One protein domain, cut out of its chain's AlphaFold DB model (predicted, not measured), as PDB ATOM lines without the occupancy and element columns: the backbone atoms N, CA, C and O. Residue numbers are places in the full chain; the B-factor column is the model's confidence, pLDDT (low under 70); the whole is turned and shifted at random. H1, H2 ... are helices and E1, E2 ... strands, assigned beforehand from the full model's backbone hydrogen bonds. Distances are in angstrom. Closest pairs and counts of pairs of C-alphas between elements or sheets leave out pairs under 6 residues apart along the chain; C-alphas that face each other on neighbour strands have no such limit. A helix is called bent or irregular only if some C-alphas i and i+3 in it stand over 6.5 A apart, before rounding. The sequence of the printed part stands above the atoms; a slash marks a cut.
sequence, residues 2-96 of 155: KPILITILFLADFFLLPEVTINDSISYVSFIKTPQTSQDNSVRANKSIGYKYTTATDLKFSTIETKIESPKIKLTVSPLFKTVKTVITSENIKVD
ATOM      1  N   LYS A   2      -4.382 -33.925 -28.789       50.72
ATOM      2  CA  LYS A   2      -3.045 -34.531 -29.003       50.72
ATOM      3  C   LYS A   2      -1.961 -33.665 -29.698       50.72
ATOM      4  O   LYS A   2      -0.823 -33.739 -29.247       50.72
ATOM      5  N   PRO A   3      -2.246 -32.836 -30.726       54.25
ATOM      6  CA  PRO A   3      -1.180 -32.103 -31.425       54.25
ATOM      7  C   PRO A   3      -0.539 -31.003 -30.568       54.25
ATOM      8  O   PRO A   3       0.668 -30.821 -30.617       54.25
ATOM      9  N   ILE A   4      -1.320 -30.331 -29.715       58.78
ATOM     10  CA  ILE A   4      -0.827 -29.247 -28.846       58.78
ATOM     11  C   ILE A   4       0.205 -29.778 -27.843       58.78
ATOM     12  O   ILE A   4       1.231 -29.150 -27.608       58.78
ATOM     13  N   LEU A   5      -0.043 -30.964 -27.283       66.44
ATOM     14  CA  LEU A   5       0.839 -31.578 -26.292       66.44
ATOM     15  C   LEU A   5       2.181 -32.002 -26.911       66.44
ATOM     16  O   LEU A   5       3.222 -31.834 -26.284       66.44
ATOM     17  N   ILE A   6       2.166 -32.464 -28.165       66.12
ATOM     18  CA  ILE A   6       3.375 -32.783 -28.938       66.12
ATOM     19  C   ILE A   6       4.177 -31.514 -29.250       66.12
ATOM     20  O   ILE A   6       5.395 -31.521 -29.097       66.12
ATOM     21  N   THR A   7       3.517 -30.411 -29.616       63.44
ATOM     22  CA  THR A   7       4.192 -29.124 -29.854       63.44
ATOM     23  C   THR A   7       4.843 -28.580 -28.584       63.44
ATOM     24  O   THR A   7       5.982 -28.120 -28.627       63.44
ATOM     25  N   ILE A   8       4.156 -28.668 -27.440       69.94
ATOM     26  CA  ILE A   8       4.707 -28.261 -26.140       69.94
ATOM     27  C   ILE A   8       5.900 -29.144 -25.765       69.94
ATOM     28  O   ILE A   8       6.919 -28.624 -25.318       69.94
ATOM     29  N   LEU A   9       5.806 -30.458 -25.986       71.12
ATOM     30  CA  LEU A   9       6.900 -31.391 -25.719       71.12
ATOM     31  C   LEU A   9       8.120 -31.103 -26.605       71.12
ATOM     32  O   LEU A   9       9.243 -31.111 -26.113       71.12
ATOM     33  N   PHE A  10       7.902 -30.787 -27.883       70.56
ATOM     34  CA  PHE A  10       8.964 -30.374 -28.800       70.56
ATOM     35  C   PHE A  10       9.620 -29.059 -28.359       70.56
ATOM     36  O   PHE A  10      10.842 -28.942 -28.380       70.56
ATOM     37  N   LEU A  11       8.832 -28.079 -27.902       69.12
ATOM     38  CA  LEU A  11       9.370 -26.817 -27.385       69.12
ATOM     39  C   LEU A  11      10.167 -27.012 -26.104       69.12
ATOM     40  O   LEU A  11      11.246 -26.439 -25.965       69.12
ATOM     41  N   ALA A  12       9.654 -27.822 -25.183       72.44
ATOM     42  CA  ALA A  12      10.358 -28.156 -23.957       72.44
ATOM     43  C   ALA A  12      11.685 -28.861 -24.272       72.44
ATOM     44  O   ALA A  12      12.721 -28.462 -23.747       72.44
ATOM     45  N   ASP A  13      11.686 -29.832 -25.188       70.38
ATOM     46  CA  ASP A  13      12.910 -30.515 -25.620       70.38
ATOM     47  C   ASP A  13      13.919 -29.567 -26.273       70.38
ATOM     48  O   ASP A  13      15.123 -29.641 -26.031       70.38
ATOM     49  N   PHE A  14      13.432 -28.648 -27.107       69.31
ATOM     50  CA  PHE A  14      14.302 -27.751 -27.848       69.31
ATOM     51  C   PHE A  14      14.850 -26.602 -26.991       69.31
ATOM     52  O   PHE A  14      15.955 -26.140 -27.261       69.31
ATOM     53  N   PHE A  15      14.120 -26.114 -25.985       68.56
ATOM     54  CA  PHE A  15      14.524 -24.930 -25.212       68.56
ATOM     55  C   PHE A  15      14.850 -25.188 -23.744       68.56
ATOM     56  O   PHE A  15      15.739 -24.526 -23.218       68.56
ATOM     57  N   LEU A  16      14.114 -26.075 -23.070       72.81
ATOM     58  CA  LEU A  16      14.284 -26.312 -21.634       72.81
ATOM     59  C   LEU A  16      15.304 -27.408 -21.347       72.81
ATOM     60  O   LEU A  16      16.008 -27.329 -20.341       72.81
ATOM     61  N   LEU A  17      15.337 -28.456 -22.171       74.06
ATOM     62  CA  LEU A  17      16.166 -29.611 -21.868       74.06
ATOM     63  C   LEU A  17      17.648 -29.343 -22.189       74.06
ATOM     64  O   LEU A  17      17.962 -28.691 -23.192       74.06
ATOM     65  N   PRO A  18      18.565 -29.861 -21.347       74.12
ATOM     66  CA  PRO A  18      19.993 -29.696 -21.548       74.12
ATOM     67  C   PRO A  18      20.422 -30.389 -22.838       74.12
ATOM     68  O   PRO A  18      20.036 -31.522 -23.131       74.12
ATOM     69  N   GLU A  19      21.223 -29.682 -23.621       79.94
ATOM     70  CA  GLU A  19      21.682 -30.172 -24.910       79.94
ATOM     71  C   GLU A  19      22.728 -31.269 -24.718       79.94
ATOM     72  O   GLU A  19      23.618 -31.162 -23.871       79.94
ATOM     73  N   VAL A  20      22.641 -32.328 -25.522       81.75
ATOM     74  CA  VAL A  20      23.585 -33.444 -25.448       81.75
ATOM     75  C   VAL A  20      24.614 -33.276 -26.547       81.75
ATOM     76  O   VAL A  20      24.275 -33.113 -27.719       81.75
ATOM     77  N   THR A  21      25.885 -33.316 -26.167       83.44
ATOM     78  CA  THR A  21      26.984 -33.239 -27.123       83.44
ATOM     79  C   THR A  21      27.471 -34.639 -27.459       83.44
ATOM     80  O   THR A  21      27.817 -35.406 -26.563       83.44
ATOM     81  N   ILE A  22      27.517 -34.964 -28.744       86.06
ATOM     82  CA  ILE A  22      27.942 -36.264 -29.257       86.06
ATOM     83  C   ILE A  22      29.033 -36.072 -30.309       86.06
ATOM     84  O   ILE A  22      29.022 -35.106 -31.071       86.06
ATOM     85  N   ASN A  23      29.981 -37.000 -30.354       87.00
ATOM     86  CA  ASN A  23      30.965 -37.063 -31.428       87.00
ATOM     87  C   ASN A  23      30.472 -38.077 -32.455       87.00
ATOM     88  O   ASN A  23      30.143 -39.204 -32.089       87.00
ATOM     89  N   ASP A  24      30.426 -37.680 -33.719       86.62
ATOM     90  CA  ASP A  24      29.954 -38.528 -34.807       86.62
ATOM     91  C   ASP A  24      30.792 -38.291 -36.074       86.62
ATOM     92  O   ASP A  24      31.662 -37.416 -36.128       86.62
ATOM     93  N   SER A  25      30.550 -39.094 -37.104       86.62
ATOM     94  CA  SER A  25      31.194 -38.970 -38.404       86.62
ATOM     95  C   SER A  25      30.182 -38.819 -39.531       86.62
ATOM     96  O   SER A  25      29.073 -39.350 -39.468       86.62
ATOM     97  N   ILE A  26      30.563 -38.077 -40.566       86.69
ATOM     98  CA  ILE A  26      29.756 -37.899 -41.774       86.69
ATOM     99  C   ILE A  26      29.854 -39.176 -42.610       86.69
ATOM    100  O   ILE A  26      30.940 -39.545 -43.049       86.69
ATOM    101  N   SER A  27      28.716 -39.824 -42.860       86.81
ATOM    102  CA  SER A  27      28.645 -41.031 -43.690       86.81
ATOM    103  C   SER A  27      28.248 -40.721 -45.131       86.81
ATOM    104  O   SER A  27      28.718 -41.389 -46.048       86.81
ATOM    105  N   TYR A  28      27.365 -39.745 -45.346       84.69
ATOM    106  CA  TYR A  28      26.849 -39.422 -46.674       84.69
ATOM    107  C   TYR A  28      26.640 -37.919 -46.846       84.69
ATOM    108  O   TYR A  28      26.189 -37.234 -45.927       84.69
ATOM    109  N   VAL A  29      26.939 -37.422 -48.048       83.44
ATOM    110  CA  VAL A  29      26.773 -36.017 -48.432       83.44
ATOM    111  C   VAL A  29      25.976 -35.938 -49.726       83.44
ATOM    112  O   VAL A  29      26.285 -36.611 -50.706       83.44
ATOM    113  N   SER A  30      24.957 -35.086 -49.740       81.50
ATOM    114  CA  SER A  30      24.139 -34.777 -50.914       81.50
ATOM    115  C   SER A  30      24.039 -33.270 -51.129       81.50
ATOM    116  O   SER A  30      24.207 -32.487 -50.199       81.50
ATOM    117  N   PHE A  31      23.775 -32.852 -52.363       80.25
ATOM    118  CA  PHE A  31      23.662 -31.441 -52.728       80.25
ATOM    119  C   PHE A  31      22.202 -30.994 -52.702       80.25
ATOM    120  O   PHE A  31      21.335 -31.675 -53.252       80.25
ATOM    121  N   ILE A  32      21.945 -29.822 -52.126       73.50
ATOM    122  CA  ILE A  32      20.643 -29.160 -52.206       73.50
ATOM    123  C   ILE A  32      20.634 -28.335 -53.492       73.50
ATOM    124  O   ILE A  32      21.394 -27.374 -53.633       73.50
ATOM    125  N   LYS A  33      19.797 -28.740 -54.448       72.12
ATOM    126  CA  LYS A  33      19.660 -28.090 -55.755       72.12
ATOM    127  C   LYS A  33      18.342 -27.335 -55.798       72.12
ATOM    128  O   LYS A  33      17.294 -27.943 -55.594       72.12
ATOM    129  N   THR A  34      18.394 -26.050 -56.122       64.81
ATOM    130  CA  THR A  34      17.184 -25.259 -56.370       64.81
ATOM    131  C   THR A  34      17.072 -24.999 -57.866       64.81
ATOM    132  O   THR A  34      18.067 -24.594 -58.480       64.81
ATOM    133  N   PRO A  35      15.899 -25.224 -58.480       60.50
ATOM    134  CA  PRO A  35      15.695 -24.858 -59.871       60.50
ATOM    135  C   PRO A  35      15.735 -23.331 -59.986       60.50
ATOM    136  O   PRO A  35      14.865 -22.652 -59.445       60.50
ATOM    137  N   GLN A  36      16.734 -22.785 -60.681       56.44
ATOM    138  CA  GLN A  36      16.697 -21.387 -61.096       56.44
ATOM    139  C   GLN A  36      15.975 -21.295 -62.439       56.44
ATOM    140  O   GLN A  36      16.302 -22.007 -63.390       56.44
ATOM    141  N   THR A  37      14.971 -20.427 -62.503       51.44
ATOM    142  CA  THR A  37      14.368 -20.012 -63.767       51.44
ATOM    143  C   THR A  37      15.303 -18.973 -64.373       51.44
ATOM    144  O   THR A  37      15.368 -17.844 -63.891       51.44
ATOM    145  N   SER A  38      16.088 -19.361 -65.376       52.09
ATOM    146  CA  SER A  38      16.760 -18.394 -66.238       52.09
ATOM    147  C   SER A  38      15.685 -17.631 -67.009       52.09
ATOM    148  O   SER A  38      14.744 -18.229 -67.528       52.09
ATOM    149  N   GLN A  39      15.799 -16.306 -67.051       53.09
ATOM    150  CA  GLN A  39      14.855 -15.431 -67.752       53.09
ATOM    151  C   GLN A  39      14.900 -15.618 -69.284       53.09
ATOM    152  O   GLN A  39      14.006 -15.144 -69.977       53.09
ATOM    153  N   ASP A  40      15.881 -16.375 -69.783       51.12
ATOM    154  CA  ASP A  40      15.991 -16.829 -71.165       51.12
ATOM    155  C   ASP A  40      15.763 -18.343 -71.294       51.12
ATOM    156  O   ASP A  40      16.226 -19.148 -70.476       51.12
ATOM    157  N   ASN A  41      15.047 -18.713 -72.358       50.72
ATOM    158  CA  ASN A  41      14.501 -20.033 -72.699       50.72
ATOM    159  C   ASN A  41      15.534 -21.142 -73.009       50.72
ATOM    160  O   ASN A  41      15.285 -22.002 -73.853       50.72
ATOM    161  N   SER A  42      16.687 -21.191 -72.349       53.19
ATOM    162  CA  SER A  42      17.661 -22.257 -72.586       53.19
ATOM    163  C   SER A  42      18.298 -22.757 -71.290       53.19
ATOM    164  O   SER A  42      19.108 -22.105 -70.650       53.19
ATOM    165  N   VAL A  43      17.928 -23.997 -70.950       54.69
ATOM    166  CA  VAL A  43      18.534 -24.858 -69.924       54.69
ATOM    167  C   VAL A  43      18.301 -24.407 -68.476       54.69
ATOM    168  O   VAL A  43      18.928 -23.495 -67.949       54.69
ATOM    169  N   ARG A  44      17.433 -25.153 -67.777       53.91
ATOM    170  CA  ARG A  44      17.192 -25.042 -66.329       53.91
ATOM    171  C   ARG A  44      18.487 -25.354 -65.565       53.91
ATOM    172  O   ARG A  44      18.781 -26.515 -65.278       53.91
ATOM    173  N   ALA A  45      19.290 -24.335 -65.276       56.72
ATOM    174  CA  ALA A  45      20.518 -24.490 -64.513       56.72
ATOM    175  C   ALA A  45      20.175 -24.766 -63.039       56.72
ATOM    176  O   ALA A  45      19.504 -23.983 -62.367       56.72
ATOM    177  N   ASN A  46      20.627 -25.911 -62.525       57.75
ATOM    178  CA  ASN A  46      20.489 -26.248 -61.111       57.75
ATOM    179  C   ASN A  46      21.655 -25.624 -60.341       57.75
ATOM    180  O   ASN A  46      22.776 -26.130 -60.410       57.75
ATOM    181  N   LYS A  47      21.398 -24.555 -59.582       62.97
ATOM    182  CA  LYS A  47      22.398 -23.991 -58.668       62.97
ATOM    183  C   LYS A  47      22.393 -24.797 -57.367       62.97
ATOM    184  O   LYS A  47      21.342 -24.995 -56.754       62.97
ATOM    185  N   SER A  48      23.566 -25.283 -56.962       66.31
ATOM    186  CA  SER A  48      23.749 -25.881 -55.638       66.31
ATOM    187  C   SER A  48      23.732 -24.765 -54.599       66.31
ATOM    188  O   SER A  48      24.592 -23.889 -54.638       66.31
ATOM    189  N   ILE A  49      22.750 -24.777 -53.702       73.75
ATOM    190  CA  ILE A  49      22.590 -23.766 -52.642       73.75
ATOM    191  C   ILE A  49      23.132 -24.239 -51.288       73.75
ATOM    192  O   ILE A  49      23.284 -23.450 -50.359       73.75
ATOM    193  N   GLY A  50      23.439 -25.529 -51.159       79.94
ATOM    194  CA  GLY A  50      23.925 -26.080 -49.906       79.94
ATOM    195  C   GLY A  50      24.193 -27.571 -49.967       79.94
ATOM    196  O   GLY A  50      24.057 -28.221 -51.009       79.94
ATOM    197  N   TYR A  51      24.555 -28.106 -48.813       81.94
ATOM    198  CA  TYR A  51      24.941 -29.495 -48.631       81.94
ATOM    199  C   TYR A  51      24.078 -30.109 -47.539       81.94
ATOM    200  O   TYR A  51      23.840 -29.493 -46.506       81.94
ATOM    201  N   LYS A  52      23.611 -31.331 -47.765       83.25
ATOM    202  CA  LYS A  52      22.862 -32.137 -46.807       83.25
ATOM    203  C   LYS A  52      23.717 -33.326 -46.402       83.25
ATOM    204  O   LYS A  52      24.168 -34.089 -47.256       83.25
ATOM    205  N   TYR A  53      23.900 -33.488 -45.104       83.50
ATOM    206  CA  TYR A  53      24.757 -34.492 -44.494       83.50
ATOM    207  C   TYR A  53      23.908 -35.509 -43.744       83.50
ATOM    208  O   TYR A  53      22.883 -35.176 -43.144       83.50
ATOM    209  N   THR A  54      24.338 -36.763 -43.794       84.75
ATOM    210  CA  THR A  54      23.835 -37.843 -42.943       84.75
ATOM    211  C   THR A  54      25.014 -38.437 -42.192       84.75
ATOM    212  O   THR A  54      26.046 -38.755 -42.792       84.75
ATOM    213  N   THR A  55      24.884 -38.529 -40.876       86.56
ATOM    214  CA  THR A  55      25.932 -39.050 -40.001       86.56
ATOM    215  C   THR A  55      25.838 -40.564 -39.858       86.56
ATOM    216  O   THR A  55      24.849 -41.172 -40.271       86.56
ATOM    217  N   ALA A  56      26.855 -41.190 -39.265       86.00
ATOM    218  CA  ALA A  56      26.848 -42.629 -39.007       86.00
ATOM    219  C   ALA A  56      25.721 -43.054 -38.046       86.00
ATOM    220  O   ALA A  56      25.250 -44.186 -38.122       86.00
ATOM    221  N   THR A  57      25.242 -42.148 -37.183       83.75
ATOM    222  CA  THR A  57      24.083 -42.387 -36.303       83.75
ATOM    223  C   THR A  57      22.722 -42.014 -36.924       83.75
ATOM    224  O   THR A  57      21.733 -41.902 -36.202       83.75
ATOM    225  N   ASP A  58      22.650 -41.844 -38.253       82.12
ATOM    226  CA  ASP A  58      21.460 -41.421 -39.026       82.12
ATOM    227  C   ASP A  58      20.914 -40.026 -38.648       82.12
ATOM    228  O   ASP A  58      19.755 -39.688 -38.903       82.12
ATOM    229  N   LEU A  59      21.759 -39.159 -38.078       80.69
ATOM    230  CA  LEU A  59      21.399 -37.758 -37.865       80.69
ATOM    231  C   LEU A  59      21.551 -36.978 -39.165       80.69
ATOM    232  O   LEU A  59      22.523 -37.131 -39.907       80.69
ATOM    233  N   LYS A  60      20.570 -36.120 -39.440       82.31
ATOM    234  CA  LYS A  60      20.468 -35.367 -40.691       82.31
ATOM    235  C   LYS A  60      20.570 -33.885 -40.395       82.31
ATOM    236  O   LYS A  60      19.841 -33.363 -39.556       82.31
ATOM    237  N   PHE A  61      21.458 -33.211 -41.109       80.94
ATOM    238  CA  PHE A  61      21.614 -31.765 -41.027       80.94
ATOM    239  C   PHE A  61      22.053 -31.208 -42.378       80.94
ATOM    240  O   PHE A  61      22.495 -31.949 -43.255       80.94
ATOM    241  N   SER A  62      21.927 -29.899 -42.548       80.62
ATOM    242  CA  SER A  62      22.263 -29.223 -43.796       80.62
ATOM    243  C   SER A  62      23.096 -27.979 -43.513       80.62
ATOM    244  O   SER A  62      22.948 -27.379 -42.454       80.62
ATOM    245  N   THR A  63      23.952 -27.575 -44.447       82.06
ATOM    246  CA  THR A  63      24.721 -26.320 -44.401       82.06
ATOM    247  C   THR A  63      24.459 -25.506 -45.663       82.06
ATOM    248  O   THR A  63      24.183 -26.062 -46.732       82.06
ATOM    249  N   ILE A  64      24.517 -24.180 -45.531       76.69
ATOM    250  CA  ILE A  64      24.389 -23.237 -46.648       76.69
ATOM    251  C   ILE A  64      25.798 -22.885 -47.114       76.69
ATOM    252  O   ILE A  64      26.624 -22.515 -46.285       76.69
ATOM    253  N   GLU A  65      26.050 -23.016 -48.422       71.81
ATOM    254  CA  GLU A  65      27.273 -22.605 -49.146       71.81
ATOM    255  C   GLU A  65      28.609 -23.259 -48.726       71.81
ATOM    256  O   GLU A  65      29.448 -23.540 -49.583       71.81
ATOM    257  N   THR A  66      28.805 -23.583 -47.449       74.50
ATOM    258  CA  THR A  66      30.037 -24.134 -46.880       74.50
ATOM    259  C   THR A  66      30.010 -25.658 -46.860       74.50
ATOM    260  O   THR A  66      29.116 -26.291 -46.287       74.50
ATOM    261  N   LYS A  67      31.009 -26.271 -47.499       78.44
ATOM    262  CA  LYS A  67      31.214 -27.718 -47.461       78.44
ATOM    263  C   LYS A  67      32.015 -28.086 -46.215       78.44
ATOM    264  O   LYS A  67      33.068 -27.512 -45.966       78.44
ATOM    265  N   ILE A  68      31.547 -29.080 -45.468       80.38
ATOM    266  CA  ILE A  68      32.325 -29.688 -44.391       80.38
ATOM    267  C   ILE A  68      33.226 -30.751 -45.016       80.38
ATOM    268  O   ILE A  68      32.738 -31.742 -45.559       80.38
ATOM    269  N   GLU A  69      34.537 -30.536 -44.956       78.44
ATOM    270  CA  GLU A  69      35.526 -31.495 -45.467       78.44
ATOM    271  C   GLU A  69      35.968 -32.504 -44.404       78.44
ATOM    272  O   GLU A  69      36.390 -33.613 -44.728       78.44
ATOM    273  N   SER A  70      35.834 -32.146 -43.123       78.94
ATOM    274  CA  SER A  70      36.244 -33.007 -42.019       78.94
ATOM    275  C   SER A  70      35.250 -34.160 -41.815       78.94
ATOM    276  O   SER A  70      34.066 -33.903 -41.587       78.94
ATOM    277  N   PRO A  71      35.698 -35.432 -41.830       80.19
ATOM    278  CA  PRO A  71      34.814 -36.579 -41.641       80.19
ATOM    279  C   PRO A  71      34.332 -36.714 -40.195       80.19
ATOM    280  O   PRO A  71      33.294 -37.323 -39.964       80.19
ATOM    281  N   LYS A  72      35.072 -36.163 -39.224       84.38
ATOM    282  CA  LYS A  72      34.736 -36.194 -37.796       84.38
ATOM    283  C   LYS A  72      34.148 -34.854 -37.376       84.38
ATOM    284  O   LYS A  72      34.768 -33.804 -37.570       84.38
ATOM    285  N   ILE A  73      32.973 -34.912 -36.763       85.44
ATOM    286  CA  ILE A  73      32.222 -33.745 -36.320       85.44
ATOM    287  C   ILE A  73      31.703 -33.944 -34.900       85.44
ATOM    288  O   ILE A  73      31.383 -35.049 -34.462       85.44
ATOM    289  N   LYS A  74      31.604 -32.843 -34.172       87.00
ATOM    290  CA  LYS A  74      30.987 -32.776 -32.858       87.00
ATOM    291  C   LYS A  74      29.637 -32.093 -33.008       87.00
ATOM    292  O   LYS A  74      29.545 -30.975 -33.510       87.00
ATOM    293  N   LEU A  75      28.588 -32.803 -32.625       83.62
ATOM    294  CA  LEU A  75      27.204 -32.388 -32.785       83.62
ATOM    295  C   LEU A  75      26.614 -32.085 -31.421       83.62
ATOM    296  O   LEU A  75      26.813 -32.836 -30.468       83.62
ATOM    297  N   THR A  76      25.818 -31.032 -31.360       83.38
ATOM    298  CA  THR A  76      24.947 -30.774 -30.219       83.38
ATOM    299  C   THR A  76      23.518 -31.069 -30.638       83.38
ATOM    300  O   THR A  76      23.026 -30.476 -31.602       83.38
ATOM    301  N   VAL A  77      22.862 -32.003 -29.948       81.56
ATOM    302  CA  VAL A  77      21.516 -32.488 -30.280       81.56
ATOM    303  C   VAL A  77      20.523 -32.254 -29.147       81.56
ATOM    304  O   VAL A  77      20.893 -32.223 -27.970       81.56
ATOM    305  N   SER A  78      19.245 -32.101 -29.501       76.88
ATOM    306  CA  SER A  78      18.160 -32.132 -28.517       76.88
ATOM    307  C   SER A  78      17.964 -33.559 -27.974       76.88
ATOM    308  O   SER A  78      18.102 -34.521 -28.732       76.88
ATOM    309  N   PRO A  79      17.684 -33.743 -26.679       69.00
ATOM    310  CA  PRO A  79      17.696 -35.073 -26.072       69.00
ATOM    311  C   PRO A  79      16.545 -35.992 -26.509       69.00
ATOM    312  O   PRO A  79      16.784 -37.181 -26.716       69.00
ATOM    313  N   LEU A  80      15.319 -35.488 -26.677       69.75
ATOM    314  CA  LEU A  80      14.163 -36.317 -27.054       69.75
ATOM    315  C   LEU A  80      14.043 -36.470 -28.568       69.75
ATOM    316  O   LEU A  80      13.938 -37.586 -29.072       69.75
ATOM    317  N   PHE A  81      14.068 -35.357 -29.303       66.75
ATOM    318  CA  PHE A  81      13.848 -35.362 -30.752       66.75
ATOM    319  C   PHE A  81      15.138 -35.478 -31.568       66.75
ATOM    320  O   PHE A  81      15.070 -35.505 -32.796       66.75
ATOM    321  N   LYS A  82      16.310 -35.540 -30.917       73.69
ATOM    322  CA  LYS A  82      17.629 -35.672 -31.566       73.69
ATOM    323  C   LYS A  82      17.860 -34.639 -32.670       73.69
ATOM    324  O   LYS A  82      18.519 -34.907 -33.671       73.69
ATOM    325  N   THR A  83      17.310 -33.440 -32.494       73.62
ATOM    326  CA  THR A  83      17.435 -32.367 -33.483       73.62
ATOM    327  C   THR A  83      18.833 -31.769 -33.401       73.62
ATOM    328  O   THR A  83      19.244 -31.332 -32.327       73.62
ATOM    329  N   VAL A  84      19.557 -31.732 -34.520       77.31
ATOM    330  CA  VAL A  84      20.906 -31.154 -34.588       77.31
ATOM    331  C   VAL A  84      20.815 -29.631 -34.471       77.31
ATOM    332  O   VAL A  84      20.227 -28.970 -35.323       77.31
ATOM    333  N   LYS A  85      21.400 -29.072 -33.408       74.69
ATOM    334  CA  LYS A  85      21.410 -27.631 -33.117       74.69
ATOM    335  C   LYS A  85      22.706 -26.948 -33.521       74.69
ATOM    336  O   LYS A  85      22.704 -25.776 -33.887       74.69
ATOM    337  N   THR A  86      23.834 -27.634 -33.390       80.12
ATOM    338  CA  THR A  86      25.153 -27.079 -33.716       80.12
ATOM    339  C   THR A  86      26.066 -28.186 -34.211       80.12
ATOM    340  O   THR A  86      26.021 -29.304 -33.698       80.12
ATOM    341  N   VAL A  87      26.887 -27.856 -35.208       80.44
ATOM    342  CA  VAL A  87      27.949 -28.715 -35.733       80.44
ATOM    343  C   VAL A  87      29.271 -27.991 -35.557       80.44
ATOM    344  O   VAL A  87      29.409 -26.829 -35.936       80.44
ATOM    345  N   ILE A  88      30.239 -28.682 -34.973       82.62
ATOM    346  CA  ILE A  88      31.610 -28.220 -34.802       82.62
ATOM    347  C   ILE A  88      32.511 -29.218 -35.525       82.62
ATOM    348  O   ILE A  88      32.382 -30.429 -35.334       82.62
ATOM    349  N   THR A  89      33.401 -28.738 -36.388       81.50
ATOM    350  CA  THR A  89      34.374 -29.602 -37.072       81.50
ATOM    351  C   THR A  89      35.498 -30.026 -36.126       81.50
ATOM    352  O   THR A  89      35.654 -29.489 -35.029       81.50
ATOM    353  N   SER A  90      36.335 -30.972 -36.560       75.50
ATOM    354  CA  SER A  90      37.525 -31.387 -35.800       75.50
ATOM    355  C   SER A  90      38.506 -30.243 -35.499       75.50
ATOM    356  O   SER A  90      39.279 -30.338 -34.552       75.50
ATOM    357  N   GLU A  91      38.452 -29.152 -36.264       76.25
ATOM    358  CA  GLU A  91      39.275 -27.949 -36.082       76.25
ATOM    359  C   GLU A  91      38.638 -26.932 -35.115       76.25
ATOM    360  O   GLU A  91      39.068 -25.786 -35.039       76.25
ATOM    361  N   ASN A  92      37.596 -27.331 -34.374       76.06
ATOM    362  CA  ASN A  92      36.782 -26.459 -33.518       76.06
ATOM    363  C   ASN A  92      36.086 -25.304 -34.261       76.06
ATOM    364  O   ASN A  92      35.646 -24.336 -33.638       76.06
ATOM    365  N   ILE A  93      35.916 -25.415 -35.580       76.56
ATOM    366  CA  ILE A  93      35.193 -24.418 -36.366       76.56
ATOM    367  C   ILE A  93      33.699 -24.719 -36.262       76.56
ATOM    368  O   ILE A  93      33.240 -25.813 -36.604       76.56
ATOM    369  N   LYS A  94      32.936 -23.739 -35.774       78.56
ATOM    370  CA  LYS A  94      31.475 -23.807 -35.748       78.56
ATOM    371  C   LYS A  94      30.948 -23.615 -37.167       78.56
ATOM    372  O   LYS A  94      31.276 -22.625 -37.812       78.56
ATOM    373  N   VAL A  95      30.137 -24.557 -37.632       78.44
ATOM    374  CA  VAL A  95      29.525 -24.498 -38.960       78.44
ATOM    375  C   VAL A  95      28.086 -24.035 -38.823       78.44
ATOM    376  O   VAL A  95      27.315 -24.598 -38.038       78.44
ATOM    377  N   ASP A  96      27.725 -23.026 -39.607       72.25
ATOM    378  CA  ASP A  96      26.356 -22.543 -39.660       72.25
ATOM    379  C   ASP A  96      25.469 -23.552 -40.391       72.25
ATOM    380  O   ASP A  96      25.665 -23.915 -41.556       72.25
TER     381      ASP A  96
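Overview. This is residues 2 to 96 of the 155 residues of an uncharacterized protein of Tenacibaculum aiptasiae (UniProt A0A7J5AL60). A single antiparallel sheet is curled like part of a barrel and folded back on itself, so that E3 and E2 make one leaf, E4 and E5 the other, and the long bent strand E1 the hinge between them. From this body the loop of the E1 and E2 hairpin sticks out with residues 38 to 43, and helix H1 sticks out elsewhere with residues 2 to 8. The printed part has 95 residues, with one named helix and then five named strands in the order H1 E1 E2 E3 E4 E5; the sheet's order is E3, E2, E1, E4, E5, and the class is mixed, helices and strands. The whole is loose, with a radius of gyration of the C-alphas of 16.9 A, and flat, spanning 51 by 39 by 20 A.

Along the chain. H1 holds residues 2 to 16, begins at C-alpha 2 at (-3.045, -34.531, -29.003) and is 20.5 A long. E1, residues 20 to 35, is the longest strand at 36.3 A; it bends by 93 degrees at residue 23. E2, residues 46 to 55, begins at C-alpha 46 at (20.489, -26.248, -61.111), is 25.3 A long and bends by 64 degrees at residue 49. E3 is residues 60 to 64, 14.1 A. E4 is residues 72 to 77, 15.7 A. E5 is residues 84 to 89, 13.8 A, and ends at C-alpha 89 at (34.374, -29.602, -37.072).

Arrangement. In H1 every O i to N i+4 pair is within hydrogen-bond range. H1 is not on the sheet, and it is apart from E2, E3, E4 and E5. The pairing of E1 is staggered: residues 20 to 25 pair with E4 and residues 26 to 35 with E2. E1 and E2 are a hairpin, antiparallel at 157 degrees, with N 30 and O 52 2.8 A apart. E2 and E3, also a hairpin, stand at 145 degrees, with N 53 and O 61 2.8 A apart. E1, E2 and E3 form a meander, each strand the antiparallel neighbour of the one before. With E4, antiparallel to E1, they make a Greek key, the first of four strands being the neighbour of the fourth; N 22 and O 75 are 2.8 A apart. E4 and E5 are a hairpin at 155 degrees, with N 74 and O 88 2.8 A apart. In this folded sheet, one sheet bent back into two leaves, E3 and E2 face E4 and E5 with 18 pairs of C-alphas within 11 A. The closest C-alphas of edge strands E3 and E5 are those of Phe 61 and Val 84, 6.5 A apart.

Size, cuts and confidence. The two C-alphas farthest apart, those of Pro 18 and Asn 41, are 52.3 A apart. The printed part has no cut and no long link. Residues 87 to 88 of E5 pair antiparallel with residues 94 to 95. The mean pLDDT of the printed part is 74.0; it is under 70 at residues 2 to 8, 11, 14 to 15, 34 to 48 and 79 to 81.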